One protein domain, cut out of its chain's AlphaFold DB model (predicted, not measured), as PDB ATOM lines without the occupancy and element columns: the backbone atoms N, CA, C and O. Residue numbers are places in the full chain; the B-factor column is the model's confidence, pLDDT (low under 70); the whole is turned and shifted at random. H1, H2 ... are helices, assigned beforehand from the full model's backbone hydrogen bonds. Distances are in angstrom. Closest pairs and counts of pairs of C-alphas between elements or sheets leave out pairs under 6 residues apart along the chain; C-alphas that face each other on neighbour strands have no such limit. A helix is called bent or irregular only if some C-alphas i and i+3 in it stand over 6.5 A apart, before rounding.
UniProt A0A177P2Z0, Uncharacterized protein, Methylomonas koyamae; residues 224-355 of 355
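What this domain is: This is residues 224 to 355 of the 355 residues of an uncharacterized protein of Methylomonas koyamae (UniProt A0A177P2Z0). Two layers of helices, their lines nearly aligned, make a slab: H2, H4, H7 and H9 form one row and run the same way, while H3, H5 and H8 form the other and run opposite to them. The chain passes back and forth between the rows, H6 crosses at one end from H3 to H7, and short H1 packs on H3. The layers meet loosely: H3 and H4 touch, but H7 and H8 only come close. The 132 printed residues hold nine named helices, H1 to H9 in order, and no named strand; the class is all helix. The whole is compact, with a radius of gyration of the C-alphas of 14.3 A and spans of 42 by 32 by 21 A.

How they stand to each other: Start at H1, residues 224 to 228; it touches residues 252 to 256 alone of H3, residues 242 to 258, closest at the C-alphas of Leu 227 and Trp 255, 6.9 A. H2, residues 230 to 235, touches H4, residues 264 to 274, at a shallow tilt of 21 degrees, the same way; its Gln 231 and Ala 269 have the closest C-alphas, 6.2 A. H3, the hub, forms a hairpin with H4, touching it with residues 245 to 249 alone; the closest C-alphas are those of Lys 245 and Leu 274, 6.9 A. H3 also touches H5, residues 280 to 288, at 4.7 A between the C-alphas of Ala 257 and Leu 286. H6, residues 290 to 299, touches H3 only at their ends, closest at the C-alphas of Ala 257 and Ala 291, 5.5 A. Look next at H7, residues 304 to 320: it touches H6 at a steep tilt of 49 degrees, closest at the C-alphas of Ser 299 and Ala 307, 3.9 A. H7 also touches H4, with the C-alphas of Thr 264 and Ala 313 closest, at 4.4 A. H8, residues 323 to 333, touches H5, with the C-alphas of Leu 287 and Tyr 329 closest, at 7.2 A. H9, residues 344 to 352, touches no helix but is near H7 and H8. Every O i to N i+4 pair is within hydrogen-bond range in H1, H3, H4, H5, H6 and H9; H2 has 1 of 2, H7 11 of 13 and H8 4 of 7.

Where its parts are: Find C-alpha 224 at (30.885, -39.915, 60.897), where H1 begins. H3 runs 24.2 A from C-alpha 242 at (33.431, -29.861, 38.086), and H7 runs 25.1 A. H8 is irregular: C-alphas 324 and 327 are 7.3 A apart. H9 ends at C-alpha 352, (36.143, -57.050, 33.806).

The domain as a whole: The C-alphas of Pro 241 and Glu 302, the two farthest apart, are 44.9 A from each other. The printed part has no cut, and no link is long. Residues 337 to 355 have pLDDT under 70.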
ATOM      1  N   LYS A 224      32.050 -39.024  60.792       92.56
ATOM      2  CA  LYS A 224      30.885 -39.915  60.897       92.56
ATOM      3  C   LYS A 224      29.588 -39.133  60.724       92.56
ATOM      4  O   LYS A 224      28.662 -39.629  60.076       92.56
ATOM      5  N   MET A 225      29.518 -37.921  61.279       92.31
ATOM      6  CA  MET A 225      28.393 -37.011  61.062       92.31
ATOM      7  C   MET A 225      28.294 -36.668  59.572       92.31
ATOM      8  O   MET A 225      27.248 -36.901  58.959       92.31
ATOM      9  N   LEU A 226      29.394 -36.223  58.961       95.12
ATOM     10  CA  LEU A 226      29.452 -35.862  57.542       95.12
ATOM     11  C   LEU A 226      29.012 -37.017  56.636       95.12
ATOM     12  O   LEU A 226      28.153 -36.836  55.776       95.12
ATOM     13  N   LEU A 227      29.502 -38.232  56.886       94.88
ATOM     14  CA  LEU A 227      29.084 -39.437  56.168       94.88
ATOM     15  C   LEU A 227      27.589 -39.736  56.332       94.88
ATOM     16  O   LEU A 227      26.927 -40.117  55.365       94.88
ATOM     17  N   SER A 228      27.025 -39.539  57.527       92.88
ATOM     18  CA  SER A 228      25.581 -39.715  57.763       92.88
ATOM     19  C   SER A 228      24.712 -38.704  57.001       92.88
ATOM     20  O   SER A 228      23.512 -38.921  56.829       92.88
ATOM     21  N   ARG A 229      25.317 -37.606  56.536       93.62
ATOM     22  CA  ARG A 229      24.682 -36.536  55.762       93.62
ATOM     23  C   ARG A 229      25.188 -36.453  54.325       93.62
ATOM     24  O   ARG A 229      24.775 -35.538  53.622       93.62
ATOM     25  N   LEU A 230      26.024 -37.391  53.869       95.06
ATOM     26  CA  LEU A 230      26.725 -37.281  52.588       95.06
ATOM     27  C   LEU A 230      25.765 -36.973  51.440       95.06
ATOM     28  O   LEU A 230      25.965 -35.991  50.743       95.06
ATOM     29  N   GLN A 231      24.682 -37.739  51.299       91.62
ATOM     30  CA  GLN A 231      23.710 -37.535  50.223       91.62
ATOM     31  C   GLN A 231      23.114 -36.119  50.223       91.62
ATOM     32  O   GLN A 231      22.957 -35.535  49.160       91.62
ATOM     33  N   LEU A 232      22.831 -35.551  51.401       90.88
ATOM     34  CA  LEU A 232      22.367 -34.170  51.529       90.88
ATOM     35  C   LEU A 232      23.469 -33.171  51.155       90.88
ATOM     36  O   LEU A 232      23.191 -32.194  50.480       90.88
ATOM     37  N   ILE A 233      24.713 -33.410  51.571       95.88
ATOM     38  CA  ILE A 233      25.846 -32.527  51.249       95.88
ATOM     39  C   ILE A 233      26.114 -32.513  49.739       95.88
ATOM     40  O   ILE A 233      26.402 -31.457  49.184       95.88
ATOM     41  N   LEU A 234      25.979 -33.655  49.055       95.12
ATOM     42  CA  LEU A 234      26.146 -33.735  47.601       95.12
ATOM     43  C   LEU A 234      25.163 -32.809  46.864       95.12
ATOM     44  O   LEU A 234      25.558 -32.137  45.913       95.12
ATOM     45  N   THR A 235      23.911 -32.690  47.330       92.56
ATOM     46  CA  THR A 235      22.922 -31.808  46.677       92.56
ATOM     47  C   THR A 235      23.260 -30.325  46.792       92.56
ATOM     48  O   THR A 235      22.766 -29.527  46.003       92.56
ATOM     49  N   TRP A 236      24.118 -29.935  47.736       93.56
ATOM     50  CA  TRP A 236      24.551 -28.545  47.895       93.56
ATOM     51  C   TRP A 236      25.505 -28.090  46.788       93.56
ATOM     52  O   TRP A 236      25.689 -26.896  46.573       93.56
ATOM     53  N   PHE A 237      26.104 -29.038  46.071       94.19
ATOM     54  CA  PHE A 237      27.019 -28.786  44.963       94.19
ATOM     55  C   PHE A 237      26.303 -28.897  43.607       94.19
ATOM     56  O   PHE A 237      26.908 -29.248  42.594       94.19
ATOM     57  N   GLU A 238      25.005 -28.586  43.580       86.12
ATOM     58  CA  GLU A 238      24.214 -28.454  42.361       86.12
ATOM     59  C   GLU A 238      23.596 -27.045  42.277       86.12
ATOM     60  O   GLU A 238      22.704 -26.739  43.072       86.12
ATOM     61  N   PRO A 239      24.030 -26.170  41.342       83.88
ATOM     62  CA  PRO A 239      25.070 -26.372  40.326       83.88
ATOM     63  C   PRO A 239      26.471 -25.937  40.808       83.88
ATOM     64  O   PRO A 239      26.729 -24.744  40.932       83.88
ATOM     65  N   ALA A 240      27.404 -26.876  41.009       90.19
ATOM     66  CA  ALA A 240      28.823 -26.569  41.242       90.19
ATOM     67  C   ALA A 240      29.697 -26.857  40.005       90.19
ATOM     68  O   ALA A 240      29.423 -27.818  39.271       90.19
ATOM     69  N   PRO A 241      30.795 -26.105  39.792       92.69
ATOM     70  CA  PRO A 241      31.819 -26.455  38.813       92.69
ATOM     71  C   PRO A 241      32.405 -27.851  39.061       92.69
ATOM     72  O   PRO A 241      32.523 -28.312  40.198       92.69
ATOM     73  N   LEU A 242      32.853 -28.516  37.990       90.75
ATOM     74  CA  LEU A 242      33.431 -29.861  38.086       90.75
ATOM     75  C   LEU A 242      34.643 -29.926  39.031       90.75
ATOM     76  O   LEU A 242      34.851 -30.947  39.680       90.75
ATOM     77  N   SER A 243      35.424 -28.845  39.128       94.31
ATOM     78  CA  SER A 243      36.550 -28.725  40.060       94.31
ATOM     79  C   SER A 243      36.116 -28.880  41.514       94.31
ATOM     80  O   SER A 243      36.715 -29.665  42.248       94.31
ATOM     81  N   ASP A 244      35.048 -28.190  41.914       95.38
ATOM     82  CA  ASP A 244      34.512 -28.244  43.273       95.38
ATOM     83  C   ASP A 244      33.842 -29.592  43.541       95.38
ATOM     84  O   ASP A 244      34.028 -30.175  44.613       95.38
ATOM     85  N   LYS A 245      33.149 -30.151  42.535       95.19
ATOM     86  CA  LYS A 245      32.594 -31.508  42.635       95.19
ATOM     87  C   LYS A 245      33.685 -32.553  42.866       95.19
ATOM     88  O   LYS A 245      33.559 -33.405  43.744       95.19
ATOM     89  N   LEU A 246      34.780 -32.471  42.111       95.00
ATOM     90  CA  LEU A 246      35.932 -33.356  42.268       95.00
ATOM     91  C   LEU A 246      36.595 -33.177  43.635       95.00
ATOM     92  O   LEU A 246      36.895 -34.176  44.283       95.00
ATOM     93  N   GLN A 247      36.768 -31.944  44.113       96.06
ATOM     94  CA  GLN A 247      37.319 -31.681  45.444       96.06
ATOM     95  C   GLN A 247      36.447 -32.276  46.559       96.06
ATOM     96  O   GLN A 247      36.972 -32.896  47.492       96.06
ATOM     97  N   LEU A 248      35.120 -32.144  46.464       96.62
ATOM     98  CA  LEU A 248      34.206 -32.793  47.403       96.62
ATOM     99  C   LEU A 248      34.297 -34.312  47.303       96.62
ATOM    100  O   LEU A 248      34.344 -34.972  48.335       96.62
ATOM    101  N   ALA A 249      34.391 -34.868  46.097       96.19
ATOM    102  CA  ALA A 249      34.557 -36.302  45.911       96.19
ATOM    103  C   ALA A 249      35.865 -36.827  46.526       96.19
ATOM    104  O   ALA A 249      35.854 -37.883  47.158       96.19
ATOM    105  N   GLU A 250      36.980 -36.089  46.417       95.81
ATOM    106  CA  GLU A 250      38.228 -36.447  47.107       95.81
ATOM    107  C   GLU A 250      38.062 -36.422  48.629       95.81
ATOM    108  O   GLU A 250      38.542 -37.318  49.327       95.81
ATOM    109  N   THR A 251      37.362 -35.408  49.139       96.56
ATOM    110  CA  THR A 251      37.104 -35.242  50.573       96.56
ATOM    111  C   THR A 251      36.200 -36.364  51.098       96.56
ATOM    112  O   THR A 251      36.522 -37.012  52.091       96.56
ATOM    113  N   ALA A 252      35.119 -36.678  50.383       96.69
ATOM    114  CA  ALA A 252      34.209 -37.770  50.707       96.69
ATOM    115  C   ALA A 252      34.897 -39.141  50.629       96.69
ATOM    116  O   ALA A 252      34.666 -39.991  51.488       96.69
ATOM    117  N   ALA A 253      35.785 -39.354  49.652       96.50
ATOM    118  CA  ALA A 253      36.594 -40.567  49.567       96.50
ATOM    119  C   ALA A 253      37.521 -40.729  50.783       96.50
ATOM    120  O   ALA A 253      37.712 -41.851  51.249       96.50
ATOM    121  N   ALA A 254      38.062 -39.631  51.326       96.31
ATOM    122  CA  ALA A 254      38.846 -39.663  52.559       96.31
ATOM    123  C   ALA A 254      37.988 -40.051  53.775       96.31
ATOM    124  O   ALA A 254      38.378 -40.957  54.512       96.31
ATOM    125  N   TRP A 255      36.794 -39.463  53.931       96.56
ATOM    126  CA  TRP A 255      35.857 -39.850  54.996       96.56
ATOM    127  C   TRP A 255      35.477 -41.335  54.898       96.56
ATOM    128  O   TRP A 255      35.555 -42.081  55.872       96.56
ATOM    129  N   LEU A 256      35.122 -41.799  53.693       96.62
ATOM    130  CA  LEU A 256      34.798 -43.204  53.427       96.62
ATOM    131  C   LEU A 256      35.978 -44.131  53.736       96.62
ATOM    132  O   LEU A 256      35.778 -45.209  54.289       96.62
ATOM    133  N   ALA A 257      37.207 -43.724  53.410       96.38
ATOM    134  CA  ALA A 257      38.411 -44.492  53.710       96.38
ATOM    135  C   ALA A 257      38.676 -44.611  55.223       96.38
ATOM    136  O   ALA A 257      39.167 -45.654  55.670       96.38
ATOM    137  N   GLY A 258      38.355 -43.570  55.998       95.50
ATOM    138  CA  GLY A 258      38.501 -43.521  57.457       95.50
ATOM    139  C   GLY A 258      37.417 -44.276  58.235       95.50
ATOM    140  O   GLY A 258      37.651 -44.675  59.379       95.50
ATOM    141  N   ALA A 259      36.261 -44.524  57.615       95.94
ATOM    142  CA  ALA A 259      35.117 -45.167  58.252       95.94
ATOM    143  C   ALA A 259      35.398 -46.601  58.747       95.94
ATOM    144  O   ALA A 259      36.322 -47.292  58.307       95.94
ATOM    145  N   ASP A 260      34.548 -47.086  59.655       94.44
ATOM    146  CA  ASP A 260      34.627 -48.468  60.140       94.44
ATOM    147  C   ASP A 260      34.225 -49.483  59.070       94.44
ATOM    148  O   ASP A 260      34.852 -50.531  58.952       94.44
ATOM    149  N   ASN A 261      33.197 -49.180  58.279       92.50
ATOM    150  CA  ASN A 261      32.704 -50.054  57.223       92.50
ATOM    151  C   ASN A 261      32.362 -49.221  55.994       92.50
ATOM    152  O   ASN A 261      31.862 -48.102  56.120       92.50
ATOM    153  N   LEU A 262      32.584 -49.792  54.810       91.88
ATOM    154  CA  LEU A 262      32.043 -49.215  53.590       91.88
ATOM    155  C   LEU A 262      30.522 -49.347  53.605       91.88
ATOM    156  O   LEU A 262      29.976 -50.379  53.992       91.88
ATOM    157  N   ASN A 263      29.848 -48.296  53.156       90.56
ATOM    158  CA  ASN A 263      28.405 -48.274  53.033       90.56
ATOM    159  C   ASN A 263      28.032 -48.176  51.553       90.56
ATOM    160  O   ASN A 263      28.366 -47.196  50.884       90.56
ATOM    161  N   THR A 264      27.319 -49.185  51.052       86.31
ATOM    162  CA  THR A 264      26.878 -49.259  49.654       86.31
ATOM    163  C   THR A 264      26.089 -48.014  49.236       86.31
ATOM    164  O   THR A 264      26.317 -47.498  48.149       86.31
ATOM    165  N   LEU A 265      25.225 -47.473  50.104       85.06
ATOM    166  CA  LEU A 265      24.404 -46.292  49.795       85.06
ATOM    167  C   LEU A 265      25.264 -45.061  49.541       85.06
ATOM    168  O   LEU A 265      25.047 -44.335  48.579       85.06
ATOM    169  N   GLN A 266      26.251 -44.838  50.407       93.19
ATOM    170  CA  GLN A 266      27.137 -43.681  50.318       93.19
ATOM    171  C   GLN A 266      28.004 -43.741  49.056       93.19
ATOM    172  O   GLN A 266      28.184 -42.727  48.388       93.19
ATOM    173  N   LEU A 267      28.502 -44.933  48.708       92.00
ATOM    174  CA  LEU A 267      29.299 -45.151  47.498       92.00
ATOM    175  C   LEU A 267      28.471 -44.938  46.226       92.00
ATOM    176  O   LEU A 267      28.928 -44.259  45.310       92.00
ATOM    177  N   LEU A 268      27.252 -45.483  46.181       85.06
ATOM    178  CA  LEU A 268      26.357 -45.321  45.036       85.06
ATOM    179  C   LEU A 268      25.904 -43.870  44.869       85.06
ATOM    180  O   LEU A 268      25.972 -43.357  43.757       85.06
ATOM    181  N   ALA A 269      25.536 -43.192  45.961       88.69
ATOM    182  CA  ALA A 269      25.174 -41.777  45.927       88.69
ATOM    183  C   ALA A 269      26.324 -40.915  45.384       88.69
ATOM    184  O   ALA A 269      26.098 -40.049  44.545       88.69
ATOM    185  N   LEU A 270      27.567 -41.181  45.811       93.56
ATOM    186  CA  LEU A 270      28.744 -40.475  45.302       93.56
ATOM    187  C   LEU A 270      28.993 -40.767  43.814       93.56
ATOM    188  O   LEU A 270      29.291 -39.846  43.058       93.56
ATOM    189  N   ALA A 271      28.865 -42.027  43.391       87.38
ATOM    190  CA  ALA A 271      29.095 -42.434  42.005       87.38
ATOM    191  C   ALA A 271      28.051 -41.844  41.047       87.38
ATOM    192  O   ALA A 271      28.389 -41.402  39.948       87.38
ATOM    193  N   GLU A 272      26.788 -41.832  41.467       85.94
ATOM    194  CA  GLU A 272      25.681 -41.244  40.719       85.94
ATOM    195  C   GLU A 272      25.855 -39.734  40.581       85.94
ATOM    196  O   GLU A 272      25.828 -39.216  39.465       85.94
ATOM    197  N   TRP A 273      26.093 -39.055  41.700       92.25
ATOM    198  CA  TRP A 273      26.234 -37.605  41.739       92.25
ATOM    199  C   TRP A 273      27.449 -37.104  40.948       92.25
ATOM    200  O   TRP A 273      27.343 -36.133  40.200       92.25
ATOM    201  N   LEU A 274      28.604 -37.769  41.072       90.38
ATOM    202  CA  LEU A 274      29.809 -37.357  40.353       90.38
ATOM    203  C   LEU A 274      29.710 -37.671  38.852       90.38
ATOM    204  O   LEU A 274      30.313 -36.971  38.042       90.38
ATOM    205  N   ALA A 275      28.972 -38.727  38.485       86.81
ATOM    206  CA  ALA A 275      28.776 -39.212  37.117       86.81
ATOM    207  C   ALA A 275      30.069 -39.532  36.331       86.81
ATOM    208  O   ALA A 275      30.029 -39.735  35.117       86.81
ATOM    209  N   GLN A 276      31.209 -39.634  37.017       86.56
ATOM    210  CA  GLN A 276      32.508 -40.049  36.487       86.56
ATOM    211  C   GLN A 276      33.337 -40.722  37.598       86.56
ATOM    212  O   GLN A 276      33.000 -40.578  38.777       86.56
ATOM    213  N   PRO A 277      34.421 -41.445  37.262       89.25
ATOM    214  CA  PRO A 277      35.316 -42.003  38.269       89.25
ATOM    215  C   PRO A 277      35.979 -40.926  39.139       89.25
ATOM    216  O   PRO A 277      36.156 -39.780  38.726       89.25
ATOM    217  N   LEU A 278      36.412 -41.330  40.332       93.69
ATOM    218  CA  LEU A 278      37.261 -40.526  41.205       93.69
ATOM    219  C   LEU A 278      38.618 -40.231  40.554       93.69
ATOM    220  O   LEU A 278      39.089 -40.945  39.662       93.69
ATOM    221  N   THR A 279      39.302 -39.214  41.081       95.25
ATOM    222  CA  THR A 279      40.716 -38.986  40.773       95.25
ATOM    223  C   THR A 279      41.561 -40.181  41.218       95.25
ATOM    224  O   THR A 279      41.208 -40.915  42.146       95.25
ATOM    225  N   GLU A 280      42.726 -40.375  40.593       95.44
ATOM    226  CA  GLU A 280      43.639 -41.461  40.972       95.44
ATOM    227  C   GLU A 280      44.052 -41.368  42.452       95.44
ATOM    228  O   GLU A 280      44.134 -42.378  43.152       95.44
ATOM    229  N   LYS A 281      44.245 -40.146  42.955       96.00
ATOM    230  CA  LYS A 281      44.540 -39.872  44.363       96.00
ATOM    231  C   LYS A 281      43.404 -40.343  45.274       96.00
ATOM    232  O   LYS A 281      43.657 -41.112  46.198       96.00
ATOM    233  N   ALA A 282      42.167 -39.930  45.004       96.50
ATOM    234  CA  ALA A 282      41.008 -40.318  45.806       96.50
ATOM    235  C   ALA A 282      40.735 -41.829  45.745       96.50
ATOM    236  O   ALA A 282      40.472 -42.452  46.775       96.50
ATOM    237  N   GLY A 283      40.894 -42.446  44.570       96.38
ATOM    238  CA  GLY A 283      40.808 -43.897  44.414       96.38
ATOM    239  C   GLY A 283      41.856 -44.643  45.250       96.38
ATOM    240  O   GLY A 283      41.515 -45.585  45.964       96.38
ATOM    241  N   LYS A 284      43.121 -44.195  45.247       97.31
ATOM    242  CA  LYS A 284      44.181 -44.770  46.102       97.31
ATOM    243  C   LYS A 284      43.861 -44.624  47.591       97.31
ATOM    244  O   LYS A 284      44.033 -45.587  48.343       97.31
ATOM    245  N   THR A 285      43.361 -43.461  48.013       97.56
ATOM    246  CA  THR A 285      42.911 -43.228  49.393       97.56
ATOM    247  C   THR A 285      41.854 -44.253  49.795       97.56
ATOM    248  O   THR A 285      42.037 -44.951  50.792       97.56
ATOM    249  N   LEU A 286      40.815 -44.432  48.974       95.69
ATOM    250  CA  LEU A 286      39.731 -45.380  49.236       95.69
ATOM    251  C   LEU A 286      40.232 -46.831  49.338       95.69
ATOM    252  O   LEU A 286      39.905 -47.525  50.299       95.69
ATOM    253  N   LEU A 287      41.086 -47.272  48.404       95.31
ATOM    254  CA  LEU A 287      41.644 -48.635  48.391       95.31
ATOM    255  C   LEU A 287      42.558 -48.935  49.587       95.31
ATOM    256  O   LEU A 287      42.624 -50.069  50.060       95.31
ATOM    257  N   SER A 288      43.286 -47.934  50.079       96.44
ATOM    258  CA  SER A 288      44.186 -48.090  51.231       96.44
ATOM    259  C   SER A 288      43.478 -47.962  52.589       96.44
ATOM    260  O   SER A 288      44.058 -48.323  53.626       96.44
ATOM    261  N   GLY A 289      42.227 -47.489  52.573       96.69
ATOM    262  CA  GLY A 289      41.421 -47.147  53.736       96.69
ATOM    263  C   GLY A 289      41.056 -48.320  54.645       96.69
ATOM    264  O   GLY A 289      41.029 -49.490  54.247       96.69
ATOM    265  N   LYS A 290      40.744 -47.985  55.899       96.75
ATOM    266  CA  LYS A 290      40.282 -48.920  56.933       96.75
ATOM    267  C   LYS A 290      38.988 -49.609  56.504       96.75
ATOM    268  O   LYS A 290      38.918 -50.837  56.537       96.75
ATOM    269  N   ALA A 291      38.012 -48.835  56.030       96.00
ATOM    270  CA  ALA A 291      36.714 -49.344  55.600       96.00
ATOM    271  C   ALA A 291      36.838 -50.406  54.494       96.00
ATOM    272  O   ALA A 291      36.187 -51.449  54.554       96.00
ATOM    273  N   PHE A 292      37.715 -50.174  53.510       95.44
ATOM    274  CA  PHE A 292      37.958 -51.113  52.413       95.44
ATOM    275  C   PHE A 292      38.602 -52.415  52.903       95.44
ATOM    276  O   PHE A 292      38.163 -53.507  52.543       95.44
ATOM    277  N   LYS A 293      39.613 -52.328  53.777       95.00
ATOM    278  CA  LYS A 293      40.233 -53.509  54.412       95.00
ATOM    279  C   LYS A 293      39.214 -54.323  55.212       95.00
ATOM    280  O   LYS A 293      39.198 -55.547  55.093       95.00
ATOM    281  N   ASN A 294      38.345 -53.649  55.962       95.00
ATOM    282  CA  ASN A 294      37.291 -54.293  56.738       95.00
ATOM    283  C   ASN A 294      36.271 -54.994  55.836       95.00
ATOM    284  O   ASN A 294      35.970 -56.161  56.077       95.00
ATOM    285  N   ALA A 295      35.821 -54.345  54.757       91.94
ATOM    286  CA  ALA A 295      34.916 -54.960  53.786       91.94
ATOM    287  C   ALA A 295      35.525 -56.232  53.168       91.94
ATOM    288  O   ALA A 295      34.880 -57.280  53.130       91.94
ATOM    289  N   ARG A 296      36.810 -56.199  52.782       91.31
ATOM    290  CA  ARG A 296      37.509 -57.404  52.298       91.31
ATOM    291  C   ARG A 296      37.523 -58.522  53.335       91.31
ATOM    292  O   ARG A 296      37.162 -59.650  53.015       91.31
ATOM    293  N   SER A 297      37.876 -58.221  54.583       90.56
ATOM    294  CA  SER A 297      37.883 -59.229  55.650       90.56
ATOM    295  C   SER A 297      36.492 -59.819  55.908       90.56
ATOM    296  O   SER A 297      36.367 -61.022  56.112       90.56
ATOM    297  N   GLN A 298      35.449 -58.987  55.910       90.19
ATOM    298  CA  GLN A 298      34.075 -59.403  56.200       90.19
ATOM    299  C   GLN A 298      33.463 -60.233  55.069       90.19
ATOM    300  O   GLN A 298      32.703 -61.158  55.341       90.19
ATOM    301  N   SER A 299      33.826 -59.953  53.815       84.38
ATOM    302  CA  SER A 299      33.324 -60.685  52.643       84.38
ATOM    303  C   SER A 299      33.711 -62.175  52.610       84.38
ATOM    304  O   SER A 299      33.010 -62.975  51.992       84.38
ATOM    305  N   GLY A 300      34.783 -62.566  53.312       81.44
ATOM    306  CA  GLY A 300      35.171 -63.968  53.520       81.44
ATOM    307  C   GLY A 300      34.713 -64.570  54.857       81.44
ATOM    308  O   GLY A 300      35.101 -65.692  55.184       81.44
ATOM    309  N   GLY A 301      33.945 -63.823  55.657       82.31
ATOM    310  CA  GLY A 301      33.532 -64.214  57.004       82.31
ATOM    311  C   GLY A 301      32.437 -65.287  57.044       82.31
ATOM    312  O   GLY A 301      31.815 -65.626  56.040       82.31
ATOM    313  N   GLU A 302      32.180 -65.825  58.239       80.56
ATOM    314  CA  GLU A 302      31.155 -66.864  58.447       80.56
ATOM    315  C   GLU A 302      29.724 -66.316  58.493       80.56
ATOM    316  O   GLU A 302      28.777 -67.064  58.266       80.56
ATOM    317  N   ASN A 303      29.546 -65.018  58.764       84.25
ATOM    318  CA  ASN A 303      28.229 -64.389  58.796       84.25
ATOM    319  C   ASN A 303      27.771 -64.029  57.367       84.25
ATOM    320  O   ASN A 303      28.292 -63.069  56.792       84.25
ATOM    321  N   PRO A 304      26.760 -64.719  56.802       79.12
ATOM    322  CA  PRO A 304      26.354 -64.529  55.410       79.12
ATOM    323  C   PRO A 304      25.740 -63.148  55.132       79.12
ATOM    324  O   PRO A 304      25.821 -62.663  54.005       79.12
ATOM    325  N   TYR A 305      25.141 -62.495  56.136       79.81
ATOM    326  CA  TYR A 305      24.578 -61.149  55.981       79.81
ATOM    327  C   TYR A 305      25.681 -60.094  55.897       79.81
ATOM    328  O   TYR A 305      25.648 -59.228  55.023       79.81
ATOM    329  N   GLN A 306      26.674 -60.182  56.784       83.44
ATOM    330  CA  GLN A 306      27.824 -59.275  56.770       83.44
ATOM    331  C   GLN A 306      28.675 -59.480  55.516       83.44
ATOM    332  O   GLN A 306      29.069 -58.499  54.892       83.44
ATOM    333  N   ALA A 307      28.893 -60.733  55.110       83.06
ATOM    334  CA  ALA A 307      29.633 -61.045  53.896       83.06
ATOM    335  C   ALA A 307      28.938 -60.487  52.644       83.06
ATOM    336  O   ALA A 307      29.579 -59.807  51.846       83.06
ATOM    337  N   GLY A 308      27.618 -60.675  52.518       78.75
ATOM    338  CA  GLY A 308      26.837 -60.110  51.413       78.75
ATOM    339  C   GLY A 308      26.889 -58.579  51.357       78.75
ATOM    340  O   GLY A 308      27.185 -58.018  50.306       78.75
ATOM    341  N   SER A 309      26.681 -57.906  52.493       82.44
ATOM    342  CA  SER A 309      26.752 -56.437  52.575       82.44
ATOM    343  C   SER A 309      28.141 -55.902  52.197       82.44
ATOM    344  O   SER A 309      28.269 -54.959  51.415       82.44
ATOM    345  N   ALA A 310      29.202 -56.549  52.683       86.94
ATOM    346  CA  ALA A 310      30.570 -56.175  52.349       86.94
ATOM    347  C   ALA A 310      30.886 -56.370  50.854       86.94
ATOM    348  O   ALA A 310      31.595 -55.552  50.270       86.94
ATOM    349  N   MET A 311      30.336 -57.411  50.220       81.38
ATOM    350  CA  MET A 311      30.473 -57.629  48.776       81.38
ATOM    351  C   MET A 311      29.781 -56.537  47.958       81.38
ATOM    352  O   MET A 311      30.387 -56.006  47.027       81.38
ATOM    353  N   GLU A 312      28.551 -56.161  48.317       79.31
ATOM    354  CA  GLU A 312      27.841 -55.049  47.668       79.31
ATOM    355  C   GLU A 312      28.641 -53.746  47.780       79.31
ATOM    356  O   GLU A 312      28.794 -53.015  46.801       79.31
ATOM    357  N   ALA A 313      29.224 -53.484  48.951       87.12
ATOM    358  CA  ALA A 313      30.035 -52.298  49.173       87.12
ATOM    359  C   ALA A 313      31.344 -52.315  48.357       87.12
ATOM    360  O   ALA A 313      31.733 -51.292  47.791       87.12
ATOM    361  N   LEU A 314      32.017 -53.466  48.238       87.81
ATOM    362  CA  LEU A 314      33.197 -53.609  47.375       87.81
ATOM    363  C   LEU A 314      32.844 -53.374  45.904       87.81
ATOM    364  O   LEU A 314      33.602 -52.701  45.203       87.81
ATOM    365  N   ALA A 315      31.698 -53.870  45.444       80.00
ATOM    366  CA  ALA A 315      31.244 -53.692  44.070       80.00
ATOM    367  C   ALA A 315      30.866 -52.232  43.771       80.00
ATOM    368  O   ALA A 315      31.293 -51.677  42.759       80.00
ATOM    369  N   ALA A 316      30.160 -51.570  44.694       83.81
ATOM    370  CA  ALA A 316      29.882 -50.138  44.599       83.81
ATOM    371  C   ALA A 316      31.171 -49.297  44.607       83.81
ATOM    372  O   ALA A 316      31.257 -48.290  43.910       83.81
ATOM    373  N   CYS A 317      32.205 -49.729  45.334       89.50
ATOM    374  CA  CYS A 317      33.519 -49.087  45.313       89.50
ATOM    375  C   CYS A 317      34.173 -49.153  43.920       89.50
ATOM    376  O   CYS A 317      34.715 -48.147  43.471       89.50
ATOM    377  N   ALA A 318      34.069 -50.269  43.186       86.50
ATOM    378  CA  ALA A 318      34.629 -50.373  41.830       86.50
ATOM    379  C   ALA A 318      34.045 -49.351  40.842       86.50
ATOM    380  O   ALA A 318      34.780 -48.873  39.978       86.50
ATOM    381  N   LEU A 319      32.769 -48.971  40.990       82.25
ATOM    382  CA  LEU A 319      32.131 -47.937  40.157       82.25
ATOM    383  C   LEU A 319      32.834 -46.576  40.257       82.25
ATOM    384  O   LEU A 319      32.791 -45.791  39.315       82.25
ATOM    385  N   LEU A 320      33.475 -46.301  41.394       88.88
ATOM    386  CA  LEU A 320      34.169 -45.046  41.665       88.88
ATOM    387  C   LEU A 320      35.627 -45.053  41.197       88.88
ATOM    388  O   LEU A 320      36.258 -44.000  41.179       88.88
ATOM    389  N   LEU A 321      36.204 -46.206  40.848       90.50
ATOM    390  CA  LEU A 321      37.637 -46.299  40.576       90.50
ATOM    391  C   LEU A 321      37.971 -45.947  39.119       90.50
ATOM    392  O   LEU A 321      37.372 -46.505  38.195       90.50
ATOM    393  N   PRO A 322      38.980 -45.087  38.879       90.38
ATOM    394  CA  PRO A 322      39.482 -44.849  37.533       90.38
ATOM    395  C   PRO A 322      40.168 -46.105  36.979       90.38
ATOM    396  O   PRO A 322      40.767 -46.874  37.735       90.38
ATOM    397  N   LYS A 323      40.168 -46.268  35.647       85.94
ATOM    398  CA  LYS A 323      40.731 -47.449  34.953       85.94
ATOM    399  C   LYS A 323      42.152 -47.810  35.390       85.94
ATOM    400  O   LYS A 323      42.460 -48.980  35.588       85.94
ATOM    401  N   SER A 324      42.990 -46.800  35.623       90.31
ATOM    402  CA  SER A 324      44.366 -46.959  36.131       90.31
ATOM    403  C   SER A 324      44.487 -47.773  37.431       90.31
ATOM    404  O   SER A 324      45.550 -48.320  37.707       90.31
ATOM    405  N   LEU A 325      43.417 -47.878  38.229       91.25
ATOM    406  CA  LEU A 325      43.405 -48.593  39.507       91.25
ATOM    407  C   LEU A 325      42.662 -49.932  39.457       91.25
ATOM    408  O   LEU A 325      42.634 -50.635  40.466       91.25
ATOM    409  N   HIS A 326      42.074 -50.314  38.319       86.31
ATOM    410  CA  HIS A 326      41.288 -51.550  38.217       86.31
ATOM    411  C   HIS A 326      42.129 -52.795  38.490       86.31
ATOM    412  O   HIS A 326      41.696 -53.669  39.231       86.31
ATOM    413  N   GLU A 327      43.357 -52.852  37.974       85.25
ATOM    414  CA  GLU A 327      44.270 -53.969  38.239       85.25
ATOM    415  C   GLU A 327      44.677 -54.036  39.721       85.25
ATOM    416  O   GLU A 327      44.625 -55.096  40.345       85.25
ATOM    417  N   ALA A 328      45.006 -52.890  40.326       89.62
ATOM    418  CA  ALA A 328      45.347 -52.806  41.746       89.62
ATOM    419  C   ALA A 328      44.173 -53.209  42.657       89.62
ATOM    420  O   ALA A 328      44.383 -53.811  43.712       89.62
ATOM    421  N   TYR A 329      42.941 -52.890  42.257       89.44
ATOM    422  CA  TYR A 329      41.727 -53.331  42.934       89.44
ATOM    423  C   TYR A 329      41.499 -54.837  42.770       89.44
ATOM    424  O   TYR A 329      41.334 -55.528  43.774       89.44
ATOM    425  N   LEU A 330      41.565 -55.360  41.539       83.81
ATOM    426  CA  LEU A 330      41.406 -56.787  41.237       83.81
ATOM    427  C   LEU A 330      42.387 -57.641  42.042       83.81
ATOM    428  O   LEU A 330      41.976 -58.591  42.708       83.81
ATOM    429  N   ASN A 331      43.655 -57.233  42.088       86.44
ATOM    430  CA  ASN A 331      44.686 -57.914  42.867       86.44
ATOM    431  C   ASN A 331      44.351 -58.009  44.363       86.44
ATOM    432  O   ASN A 331      44.737 -58.972  45.025       86.44
ATOM    433  N   GLN A 332      43.609 -57.037  44.898       88.12
ATOM    434  CA  GLN A 332      43.196 -57.016  46.297       88.12
ATOM    435  C   GLN A 332      41.939 -57.835  46.600       88.12
ATOM    436  O   GLN A 332      41.725 -58.134  47.778       88.12
ATOM    437  N   VAL A 333      41.121 -58.172  45.593       84.06
ATOM    438  CA  VAL A 333      39.824 -58.856  45.778       84.06
ATOM    439  C   VAL A 333      39.769 -60.270  45.189       84.06
ATOM    440  O   VAL A 333      38.976 -61.076  45.662       84.06
ATOM    441  N   GLN A 334      40.638 -60.620  44.235       76.88
ATOM    442  CA  GLN A 334      40.653 -61.930  43.558       76.88
ATOM    443  C   GLN A 334      40.878 -63.139  44.488       76.88
ATOM    444  O   GLN A 334      40.512 -64.257  44.145       76.88
ATOM    445  N   GLY A 335      41.480 -62.928  45.664       72.00
ATOM    446  CA  GLY A 335      41.756 -63.975  46.656       72.00
ATOM    447  C   GLY A 335      40.704 -64.107  47.761       72.00
ATOM    448  O   GLY A 335      40.904 -64.873  48.702       72.00
ATOM    449  N   ILE A 336      39.614 -63.340  47.700       79.06
ATOM    450  CA  ILE A 336      38.553 -63.398  48.706       79.06
ATOM    451  C   ILE A 336      37.758 -64.687  48.491       79.06
ATOM    452  O   ILE A 336      37.147 -64.891  47.445       79.06
ATOM    453  N   ALA A 337      37.746 -65.564  49.497       69.81
ATOM    454  CA  ALA A 337      36.885 -66.740  49.510       69.81
ATOM    455  C   ALA A 337      35.436 -66.294  49.744       69.81
ATOM    456  O   ALA A 337      34.965 -66.259  50.879       69.81
ATOM    457  N   PHE A 338      34.755 -65.891  48.675       65.69
ATOM    458  CA  PHE A 338      33.405 -65.348  48.740       65.69
ATOM    459  C   PHE A 338      32.426 -66.356  49.357       65.69
ATOM    460  O   PHE A 338      32.246 -67.467  48.853       65.69
ATOM    461  N   ARG A 339      31.783 -65.956  50.458       61.47
ATOM    462  CA  ARG A 339      30.766 -66.750  51.155       61.47
ATOM    463  C   ARG A 339      29.453 -65.972  51.172       61.47
ATOM    464  O   ARG A 339      29.354 -64.937  51.817       61.47
ATOM    465  N   GLY A 340      28.434 -66.463  50.472       54.81
ATOM    466  CA  GLY A 340      27.119 -65.815  50.401       54.81
ATOM    467  C   GLY A 340      26.574 -65.734  48.976       54.81
ATOM    468  O   GLY A 340      27.300 -65.900  48.007       54.81
ATOM    469  N   GLY A 341      25.263 -65.516  48.844       48.06
ATOM    470  CA  GLY A 341      24.521 -65.666  47.580       48.06
ATOM    471  C   GLY A 341      24.743 -64.602  46.495       48.06
ATOM    472  O   GLY A 341      23.920 -64.528  45.590       48.06
ATOM    473  N   ALA A 342      25.781 -63.767  46.582       50.56
ATOM    474  CA  ALA A 342      26.219 -62.943  45.455       50.56
ATOM    475  C   ALA A 342      27.299 -63.730  44.705       50.56
ATOM    476  O   ALA A 342      28.298 -64.119  45.305       50.56
ATOM    477  N   ASN A 343      27.076 -64.020  43.424       55.50
ATOM    478  CA  ASN A 343      27.977 -64.863  42.650       55.50
ATOM    479  C   ASN A 343      29.304 -64.120  42.397       55.50
ATOM    480  O   ASN A 343      29.307 -63.069  41.750       55.50
ATOM    481  N   PRO A 344      30.443 -64.659  42.854       52.31
ATOM    482  CA  PRO A 344      31.767 -64.104  42.581       52.31
ATOM    483  C   PRO A 344      32.053 -63.890  41.098       52.31
ATOM    484  O   PRO A 344      32.777 -62.968  40.737       52.31
ATOM    485  N   LEU A 345      31.477 -64.737  40.241       53.00
ATOM    486  CA  LEU A 345      31.628 -64.650  38.793       53.00
ATOM    487  C   LEU A 345      30.895 -63.439  38.217       53.00
ATOM    488  O   LEU A 345      31.438 -62.794  37.330       53.00
ATOM    489  N   ASP A 346      29.723 -63.084  38.749       57.69
ATOM    490  CA  ASP A 346      28.971 -61.898  38.316       57.69
ATOM    491  C   ASP A 346      29.724 -60.621  38.715       57.69
ATOM    492  O   ASP A 346      29.837 -59.673  37.941       57.69
ATOM    493  N   TYR A 347      30.337 -60.626  39.900       59.44
ATOM    494  CA  TYR A 347      31.212 -59.549  40.357       59.44
ATOM    495  C   TYR A 347      32.476 -59.415  39.495       59.44
ATOM    496  O   TYR A 347      32.801 -58.316  39.051       59.44
ATOM    497  N   LEU A 348      33.179 -60.518  39.223       56.41
ATOM    498  CA  LEU A 348      34.373 -60.508  38.371       56.41
ATOM    499  C   LEU A 348      34.032 -60.110  36.930       56.41
ATOM    500  O   LEU A 348      34.735 -59.282  36.362       56.41
ATOM    501  N   ALA A 349      32.918 -60.598  36.382       62.03
ATOM    502  CA  ALA A 349      32.415 -60.193  35.073       62.03
ATOM    503  C   ALA A 349      32.062 -58.699  35.035       62.03
ATOM    504  O   ALA A 349      32.398 -58.017  34.071       62.03
ATOM    505  N   PHE A 350      31.434 -58.161  36.087       64.06
ATOM    506  CA  PHE A 350      31.183 -56.727  36.213       64.06
ATOM    507  C   PHE A 350      32.490 -55.927  36.201       64.06
ATOM    508  O   PHE A 350      32.609 -55.004  35.394       64.06
ATOM    509  N   VAL A 351      33.475 -56.301  37.025       57.88
ATOM    510  CA  VAL A 351      34.771 -55.608  37.103       57.88
ATOM    511  C   VAL A 351      35.543 -55.712  35.786       57.88
ATOM    512  O   VAL A 351      36.075 -54.710  35.314       57.88
ATOM    513  N   ASP A 352      35.550 -56.877  35.137       58.72
ATOM    514  CA  ASP A 352      36.143 -57.050  33.806       58.72
ATOM    515  C   ASP A 352      35.452 -56.183  32.755       58.72
ATOM    516  O   ASP A 352      36.098 -55.678  31.844       58.72
ATOM    517  N   SER A 353      34.153 -55.938  32.911       64.81
ATOM    518  CA  SER A 353      33.382 -55.082  32.016       64.81
ATOM    519  C   SER A 353      33.606 -53.574  32.216       64.81
ATOM    520  O   SER A 353      33.021 -52.784  31.465       64.81
ATOM    521  N   LEU A 354      34.364 -53.180  33.250       57.81
ATOM    522  CA  LEU A 354      34.812 -51.804  33.490       57.81
ATOM    523  C   LEU A 354      36.149 -51.484  32.787       57.81
ATOM    524  O   LEU A 354      36.469 -50.298  32.641       57.81
ATOM    525  N   LYS A 355      36.904 -52.511  32.355       55.91
ATOM    526  CA  LYS A 355      38.077 -52.370  31.471       55.91
ATOM    527  C   LYS A 355      37.635 -51.801  30.125       55.91
ATOM    528  O   LYS A 355      38.305 -50.850  29.648       55.91
TER     529      LYS A 355